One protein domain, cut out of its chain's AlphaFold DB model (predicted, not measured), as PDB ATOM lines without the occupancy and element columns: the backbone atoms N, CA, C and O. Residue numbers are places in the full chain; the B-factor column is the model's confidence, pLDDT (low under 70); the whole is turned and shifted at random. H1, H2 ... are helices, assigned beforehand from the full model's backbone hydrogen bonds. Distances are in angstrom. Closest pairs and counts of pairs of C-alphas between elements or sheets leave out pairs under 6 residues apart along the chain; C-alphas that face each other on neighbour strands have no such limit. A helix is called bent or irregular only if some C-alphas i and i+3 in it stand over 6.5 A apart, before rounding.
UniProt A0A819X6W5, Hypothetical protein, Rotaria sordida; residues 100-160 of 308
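This is residues 100 to 160 of the 308 residues of the protein "Hypothetical protein" of Rotaria sordida (UniProt A0A819X6W5). H1 and H3 make an L with its corner near their last residues, and H2 sits inside the angle, packed on H1. Past the corner, residues 151 to 160 turn back to bring C-alpha 160 within 9.5 A of C-alpha 100. The printed part has 61 residues with three named helices, H1, H2, H3 in chain order, and no named strand: all helix, compact, radius of gyration of the C-alphas 11.3 A, spans 29 by 22 by 21 A.

H1, residues 100 to 111, begins at C-alpha (-20.806, 19.788, 13.583) and is 16.2 A long. H2, residues 118 to 128, is 15.4 A and only just irregular: C-alphas 124 and 127 are 7.0 A apart. H3, residues 136 to 150, is 20.7 A and ends at C-alpha (-13.921, 28.600, 26.984).

H1 touches H2 with residues 106 to 110 alone, closest C-alphas Trp 110 and Ala 120, 5.3 A, at a steep tilt of 46 degrees, opposite ways. H3 is close to but not clearly touching H1, about perpendicular at 87 degrees, closest C-alphas Cys 111 and Tyr 150, 7.0 A. H3 is likewise close to but not clearly touching H2, closest C-alphas Ile 121 and Lys 143, 7.7 A. Every O i to N i+4 pair is within hydrogen-bond range in H1, 5 of 7 in H2 and 8 of 11 in H3.

The farthest C-alphas, Ala 101 and Lys 137, are 31.7 A apart. The printed part has no cut, and both links are short. Mean pLDDT of the printed part is 83.6; residues 131 and 155 to 156 are under 70.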
ATOM      1  N   LYS A 100     -20.617  20.083  12.155       93.19
ATOM      2  CA  LYS A 100     -20.806  19.788  13.583       93.19
ATOM      3  C   LYS A 100     -19.646  18.969  14.159       93.19
ATOM      4  O   LYS A 100     -19.149  19.296  15.233       93.19
ATOM      5  N   ALA A 101     -19.187  17.937  13.448       92.88
ATOM      6  CA  ALA A 101     -18.056  17.103  13.853       92.88
ATOM      7  C   ALA A 101     -16.740  17.898  13.906       92.88
ATOM      8  O   ALA A 101     -16.028  17.837  14.908       92.88
ATOM      9  N   ASN A 102     -16.452  18.703  12.876       90.19
ATOM     10  CA  ASN A 102     -15.266  19.562  12.835       90.19
ATOM     11  C   ASN A 102     -15.272  20.585  13.979       90.19
ATOM     12  O   ASN A 102     -14.267  20.746  14.666       90.19
ATOM     13  N   ALA A 103     -16.407  21.248  14.218       88.38
ATOM     14  CA  ALA A 103     -16.538  22.231  15.287       88.38
ATOM     15  C   ALA A 103     -16.378  21.608  16.683       88.38
ATOM     16  O   ALA A 103     -15.687  22.188  17.519       88.38
ATOM     17  N   ARG A 104     -16.948  20.414  16.920       88.69
ATOM     18  CA  ARG A 104     -16.732  19.656  18.164       88.69
ATOM     19  C   ARG A 104     -15.260  19.292  18.347       88.69
ATOM     20  O   ARG A 104     -14.699  19.661  19.366       88.69
ATOM     21  N   LYS A 105     -14.594  18.728  17.333       89.62
ATOM     22  CA  LYS A 105     -13.155  18.408  17.394       89.62
ATOM     23  C   LYS A 105     -12.284  19.640  17.695       89.62
ATOM     24  O   LYS A 105     -11.376  19.561  18.518       89.62
ATOM     25  N   SER A 106     -12.563  20.779  17.058       88.31
ATOM     26  CA  SER A 106     -11.851  22.039  17.330       88.31
ATOM     27  C   SER A 106     -12.123  22.580  18.736       88.31
ATOM     28  O   SER A 106     -11.217  23.140  19.349       88.31
ATOM     29  N   ARG A 107     -13.345  22.406  19.263       88.19
ATOM     30  CA  ARG A 107     -13.688  22.725  20.656       88.19
ATOM     31  C   ARG A 107     -12.930  21.814  21.611       88.19
ATOM     32  O   ARG A 107     -12.271  22.320  22.504       88.19
ATOM     33  N   ASP A 108     -12.988  20.503  21.410       89.19
ATOM     34  CA  ASP A 108     -12.343  19.517  22.281       89.19
ATOM     35  C   ASP A 108     -10.841  19.823  22.397       89.19
ATOM     36  O   ASP A 108     -10.343  20.000  23.505       89.19
ATOM     37  N   LYS A 109     -10.166  20.066  21.262       89.44
ATOM     38  CA  LYS A 109      -8.750  20.467  21.216       89.44
ATOM     39  C   LYS A 109      -8.443  21.816  21.880       89.44
ATOM     40  O   LYS A 109      -7.370  22.005  22.445       89.44
ATOM     41  N   TRP A 110      -9.366  22.773  21.821       90.38
ATOM     42  CA  TRP A 110      -9.251  24.034  22.560       90.38
ATOM     43  C   TRP A 110      -9.400  23.824  24.078       90.38
ATOM     44  O   TRP A 110      -8.745  24.503  24.869       90.38
ATOM     45  N   CYS A 111     -10.243  22.873  24.481       90.50
ATOM     46  CA  CYS A 111     -10.590  22.579  25.871       90.50
ATOM     47  C   CYS A 111      -9.664  21.558  26.560       90.50
ATOM     48  O   CYS A 111      -9.729  21.434  27.782       90.50
ATOM     49  N   GLU A 112      -8.780  20.871  25.823       91.00
ATOM     50  CA  GLU A 112      -7.783  19.909  26.342       91.00
ATOM     51  C   GLU A 112      -6.970  20.448  27.537       91.00
ATOM     52  O   GLU A 112      -6.590  19.688  28.427       91.00
ATOM     53  N   ALA A 113      -6.726  21.762  27.589       88.94
ATOM     54  CA  ALA A 113      -6.007  22.424  28.671       88.94
ATOM     55  C   ALA A 113      -6.643  23.772  29.052       88.94
ATOM     56  O   ALA A 113      -7.398  24.375  28.291       88.94
ATOM     57  N   LYS A 114      -6.298  24.287  30.243       87.88
ATOM     58  CA  LYS A 114      -6.706  25.630  30.711       87.88
ATOM     59  C   LYS A 114      -6.069  26.772  29.911       87.88
ATOM     60  O   LYS A 114      -6.596  27.880  29.915       87.88
ATOM     61  N   ILE A 115      -4.957  26.500  29.232       90.69
ATOM     62  CA  ILE A 115      -4.343  27.373  28.232       90.69
ATOM     63  C   ILE A 115      -4.309  26.557  26.930       90.69
ATOM     64  O   ILE A 115      -3.599  25.553  26.892       90.69
ATOM     65  N   PRO A 116      -5.087  26.927  25.896       89.38
ATOM     66  CA  PRO A 116      -5.081  26.249  24.605       89.38
ATOM     67  C   PRO A 116      -3.701  26.304  23.943       89.38
ATOM     68  O   PRO A 116      -2.967  27.280  24.101       89.38
ATOM     69  N   SER A 117      -3.375  25.277  23.161       90.69
ATOM     70  CA  SER A 117      -2.149  25.244  22.357       90.69
ATOM     71  C   SER A 117      -2.165  26.285  21.231       90.69
ATOM     72  O   SER A 117      -3.230  26.688  20.756       90.69
ATOM     73  N   ASP A 118      -0.985  26.672  20.736       88.75
ATOM     74  CA  ASP A 118      -0.863  27.591  19.595       88.75
ATOM     75  C   ASP A 118      -1.614  27.079  18.358       88.75
ATOM     76  O   ASP A 118      -2.254  27.856  17.652       88.75
ATOM     77  N   GLU A 119      -1.630  25.763  18.127       88.56
ATOM     78  CA  GLU A 119      -2.405  25.157  17.040       88.56
ATOM     79  C   GLU A 119      -3.920  25.344  17.240       88.56
ATOM     80  O   GLU A 119      -4.630  25.670  16.288       88.56
ATOM     81  N   ALA A 120      -4.427  25.209  18.472       88.19
ATOM     82  CA  ALA A 120      -5.830  25.488  18.789       88.19
ATOM     83  C   ALA A 120      -6.168  26.981  18.614       88.19
ATOM     84  O   ALA A 120      -7.254  27.317  18.135       88.19
ATOM     85  N   ILE A 121      -5.232  27.879  18.937       87.38
ATOM     86  CA  ILE A 121      -5.362  29.330  18.728       87.38
ATOM     87  C   ILE A 121      -5.394  29.672  17.234       87.38
ATOM     88  O   ILE A 121      -6.287  30.400  16.794       87.38
ATOM     89  N   VAL A 122      -4.495  29.104  16.427       84.81
ATOM     90  CA  VAL A 122      -4.489  29.265  14.963       84.81
ATOM     91  C   VAL A 122      -5.769  28.695  14.342       84.81
ATOM     92  O   VAL A 122      -6.407  29.360  13.527       84.81
ATOM     93  N   ALA A 123      -6.214  27.509  14.768       83.75
ATOM     94  CA  ALA A 123      -7.453  26.901  14.285       83.75
ATOM     95  C   ALA A 123      -8.694  27.744  14.634       83.75
ATOM     96  O   ALA A 123      -9.540  27.985  13.770       83.75
ATOM     97  N   ARG A 124      -8.788  28.256  15.871       82.50
ATOM     98  CA  ARG A 124      -9.881  29.142  16.313       82.50
ATOM     99  C   ARG A 124      -9.904  30.470  15.557       82.50
ATOM    100  O   ARG A 124     -10.969  31.065  15.418       82.50
ATOM    101  N   THR A 125      -8.753  30.931  15.073       83.31
ATOM    102  CA  THR A 125      -8.606  32.240  14.419       83.31
ATOM    103  C   THR A 125      -8.612  32.169  12.895       83.31
ATOM    104  O   THR A 125      -8.685  33.201  12.231       83.31
ATOM    105  N   ALA A 126      -8.658  30.967  12.316       80.69
ATOM    106  CA  ALA A 126      -8.781  30.763  10.877       80.69
ATOM    107  C   ALA A 126     -10.055  31.391  10.270       80.69
ATOM    108  O   ALA A 126     -10.009  31.837   9.125       80.69
ATOM    109  N   SER A 127     -11.160  31.504  11.024       74.94
ATOM    110  CA  SER A 127     -12.368  32.230  10.581       74.94
ATOM    111  C   SER A 127     -12.116  33.730  10.374       74.94
ATOM    112  O   SER A 127     -12.731  34.355   9.517       74.94
ATOM    113  N   PHE A 128     -11.163  34.306  11.106       73.25
ATOM    114  CA  PHE A 128     -10.713  35.688  10.945       73.25
ATOM    115  C   PHE A 128      -9.666  35.854   9.843       73.25
ATOM    116  O   PHE A 128      -9.154  36.950   9.669       73.25
ATOM    117  N   GLY A 129      -9.298  34.791   9.120       70.75
ATOM    118  CA  GLY A 129      -8.120  34.798   8.250       70.75
ATOM    119  C   GLY A 129      -6.789  34.780   9.011       70.75
ATOM    120  O   GLY A 129      -5.754  35.083   8.421       70.75
ATOM    121  N   GLY A 130      -6.806  34.410  10.298       72.94
ATOM    122  CA  GLY A 130      -5.638  34.382  11.180       72.94
ATOM    123  C   GLY A 130      -5.344  35.718  11.882       72.94
ATOM    124  O   GLY A 130      -6.059  36.703  11.684       72.94
ATOM    125  N   PRO A 131      -4.280  35.772  12.708       68.69
ATOM    126  CA  PRO A 131      -3.933  36.952  13.508       68.69
ATOM    127  C   PRO A 131      -3.649  38.212  12.683       68.69
ATOM    128  O   PRO A 131      -3.898  39.314  13.149       68.69
ATOM    129  N   THR A 132      -3.156  38.072  11.451       75.25
ATOM    130  CA  THR A 132      -2.683  39.191  10.615       75.25
ATOM    131  C   THR A 132      -3.791  39.992   9.926       75.25
ATOM    132  O   THR A 132      -3.507  40.995   9.274       75.25
ATOM    133  N   ARG A 133      -5.053  39.558  10.031       78.31
ATOM    134  CA  ARG A 133      -6.229  40.225   9.438       78.31
ATOM    135  C   ARG A 133      -7.038  41.049  10.447       78.31
ATOM    136  O   ARG A 133      -8.026  41.677  10.070       78.31
ATOM    137  N   VAL A 134      -6.620  41.048  11.711       76.94
ATOM    138  CA  VAL A 134      -7.177  41.837  12.817       76.94
ATOM    139  C   VAL A 134      -6.035  42.675  13.403       76.94
ATOM    140  O   VAL A 134      -4.891  42.232  13.402       76.94
ATOM    141  N   ASP A 135      -6.317  43.881  13.903       82.38
ATOM    142  CA  ASP A 135      -5.325  44.660  14.664       82.38
ATOM    143  C   ASP A 135      -4.777  43.836  15.845       82.38
ATOM    144  O   ASP A 135      -5.548  43.236  16.590       82.38
ATOM    145  N   GLU A 136      -3.460  43.834  16.049       84.62
ATOM    146  CA  GLU A 136      -2.782  43.005  17.060       84.62
ATOM    147  C   GLU A 136      -3.333  43.227  18.483       84.62
ATOM    148  O   GLU A 136      -3.574  42.275  19.229       84.62
ATOM    149  N   LYS A 137      -3.615  44.483  18.858       84.50
ATOM    150  CA  LYS A 137      -4.134  44.834  20.193       84.50
ATOM    151  C   LYS A 137      -5.604  44.475  20.353       84.50
ATOM    152  O   LYS A 137      -6.068  44.324  21.485       84.50
ATOM    153  N   VAL A 138      -6.354  44.397  19.258       80.56
ATOM    154  CA  VAL A 138      -7.693  43.805  19.238       80.56
ATOM    155  C   VAL A 138      -7.566  42.288  19.359       80.56
ATOM    156  O   VAL A 138      -8.168  41.716  20.257       80.56
ATOM    157  N   TYR A 139      -6.735  41.649  18.538       83.88
ATOM    158  CA  TYR A 139      -6.545  40.201  18.491       83.88
ATOM    159  C   TYR A 139      -6.124  39.594  19.838       83.88
ATOM    160  O   TYR A 139      -6.781  38.666  20.310       83.88
ATOM    161  N   GLU A 140      -5.104  40.133  20.512       86.44
ATOM    162  CA  GLU A 140      -4.680  39.600  21.819       86.44
ATOM    163  C   GLU A 140      -5.776  39.768  22.880       86.44
ATOM    164  O   GLU A 140      -6.074  38.826  23.620       86.44
ATOM    165  N   LYS A 141      -6.496  40.901  22.867       83.44
ATOM    166  CA  LYS A 141      -7.692  41.070  23.704       83.44
ATOM    167  C   LYS A 141      -8.786  40.074  23.367       83.44
ATOM    168  O   LYS A 141      -9.550  39.763  24.266       83.44
ATOM    169  N   LEU A 142      -8.905  39.593  22.127       80.62
ATOM    170  CA  LEU A 142      -9.863  38.540  21.783       80.62
ATOM    171  C   LEU A 142      -9.409  37.166  22.293       80.62
ATOM    172  O   LEU A 142     -10.216  36.384  22.797       80.62
ATOM    173  N   LYS A 143      -8.109  36.894  22.218       85.56
ATOM    174  CA  LYS A 143      -7.477  35.640  22.628       85.56
ATOM    175  C   LYS A 143      -7.525  35.413  24.141       85.56
ATOM    176  O   LYS A 143      -8.109  34.416  24.558       85.56
ATOM    177  N   GLU A 144      -7.018  36.340  24.965       86.81
ATOM    178  CA  GLU A 144      -7.073  36.278  26.452       86.81
ATOM    179  C   GLU A 144      -8.474  35.912  26.976       86.81
ATOM    180  O   GLU A 144      -8.691  35.185  27.944       86.81
ATOM    181  N   MET A 145      -9.438  36.487  26.282       79.12
ATOM    182  CA  MET A 145     -10.840  36.641  26.590       79.12
ATOM    183  C   MET A 145     -11.623  35.390  26.162       79.12
ATOM    184  O   MET A 145     -12.509  34.952  26.896       79.12
ATOM    185  N   TRP A 146     -11.246  34.744  25.048       82.12
ATOM    186  CA  TRP A 146     -11.689  33.381  24.736       82.12
ATOM    187  C   TRP A 146     -11.086  32.352  25.694       82.12
ATOM    188  O   TRP A 146     -11.819  31.490  26.176       82.12
ATOM    189  N   ILE A 147      -9.784  32.443  25.999       86.56
ATOM    190  CA  ILE A 147      -9.095  31.508  26.908       86.56
ATOM    191  C   ILE A 147      -9.799  31.506  28.267       86.56
ATOM    192  O   ILE A 147     -10.216  30.460  28.758       86.56
ATOM    193  N   LYS A 148     -10.042  32.697  28.823       83.88
ATOM    194  CA  LYS A 148     -10.698  32.878  30.122       83.88
ATOM    195  C   LYS A 148     -12.105  32.273  30.230       83.88
ATOM    196  O   LYS A 148     -12.508  31.934  31.340       83.88
ATOM    197  N   ARG A 149     -12.865  32.188  29.131       75.31
ATOM    198  CA  ARG A 149     -14.271  31.732  29.147       75.31
ATOM    199  C   ARG A 149     -14.463  30.293  28.678       75.31
ATOM    200  O   ARG A 149     -15.380  29.642  29.158       75.31
ATOM    201  N   TYR A 150     -13.643  29.825  27.740       78.56
ATOM    202  CA  TYR A 150     -13.921  28.600  26.984       78.56
ATOM    203  C   TYR A 150     -12.841  27.515  27.114       78.56
ATOM    204  O   TYR A 150     -12.977  26.487  26.468       78.56
ATOM    205  N   ALA A 151     -11.756  27.724  27.870       85.56
ATOM    206  CA  ALA A 151     -10.672  26.740  28.002       85.56
ATOM    207  C   ALA A 151     -10.829  25.792  29.214       85.56
ATOM    208  O   ALA A 151     -11.405  26.141  30.250       85.56
ATOM    209  N   GLY A 152     -10.223  24.607  29.117       87.38
ATOM    210  CA  GLY A 152     -10.307  23.529  30.107       87.38
ATOM    211  C   GLY A 152     -11.508  22.584  29.928       87.38
ATOM    212  O   GLY A 152     -12.396  22.856  29.121       87.38
ATOM    213  N   PRO A 153     -11.555  21.476  30.692       78.50
ATOM    214  CA  PRO A 153     -12.458  20.348  30.430       78.50
ATOM    215  C   PRO A 153     -13.950  20.677  30.596       78.50
ATOM    216  O   PRO A 153     -14.781  20.119  29.888       78.50
ATOM    217  N   GLU A 154     -14.291  21.641  31.453       75.50
ATOM    218  CA  GLU A 154     -15.653  22.186  31.593       75.50
ATOM    219  C   GLU A 154     -15.976  23.321  30.591       75.50
ATOM    220  O   GLU A 154     -16.968  24.030  30.743       75.50
ATOM    221  N   GLY A 155     -15.169  23.482  29.533       69.00
ATOM    222  CA  GLY A 155     -15.378  24.408  28.412       69.00
ATOM    223  C   GLY A 155     -16.535  23.999  27.490       69.00
ATOM    224  O   GLY A 155     -16.353  23.758  26.294       69.00
ATOM    225  N   TYR A 156     -17.734  23.881  28.049       69.75
ATOM    226  CA  TYR A 156     -18.985  23.726  27.321       69.75
ATOM    227  C   TYR A 156     -19.570  25.101  26.986       69.75
ATOM    228  O   TYR A 156     -19.611  25.995  27.829       69.75
ATOM    229  N   ASP A 157     -20.010  25.276  25.741       78.69
ATOM    230  CA  ASP A 157     -20.542  26.542  25.239       78.69
ATOM    231  C   ASP A 157     -21.957  26.325  24.675       78.69
ATOM    232  O   ASP A 157     -22.099  25.859  23.540       78.69
ATOM    233  N   PRO A 158     -23.015  26.670  25.431       81.44
ATOM    234  CA  PRO A 158     -24.393  26.653  24.944       81.44
ATOM    235  C   PRO A 158     -24.594  27.401  23.615       81.44
ATOM    236  O   PRO A 158     -25.405  26.989  22.784       81.44
ATOM    237  N   ALA A 159     -23.813  28.456  23.345       83.75
ATOM    238  CA  ALA A 159     -23.889  29.164  22.070       83.75
ATOM    239  C   ALA A 159     -23.289  28.368  20.899       83.75
ATOM    240  O   ALA A 159     -23.763  28.490  19.766       83.75
ATOM    241  N   LEU A 160     -22.302  27.501  21.152       86.44
ATOM    242  CA  LEU A 160     -21.823  26.544  20.154       86.44
ATOM    243  C   LEU A 160     -22.906  25.511  19.829       86.44
ATOM    244  O   LEU A 160     -23.108  25.202  18.657       86.44
TER     245      LEU A 160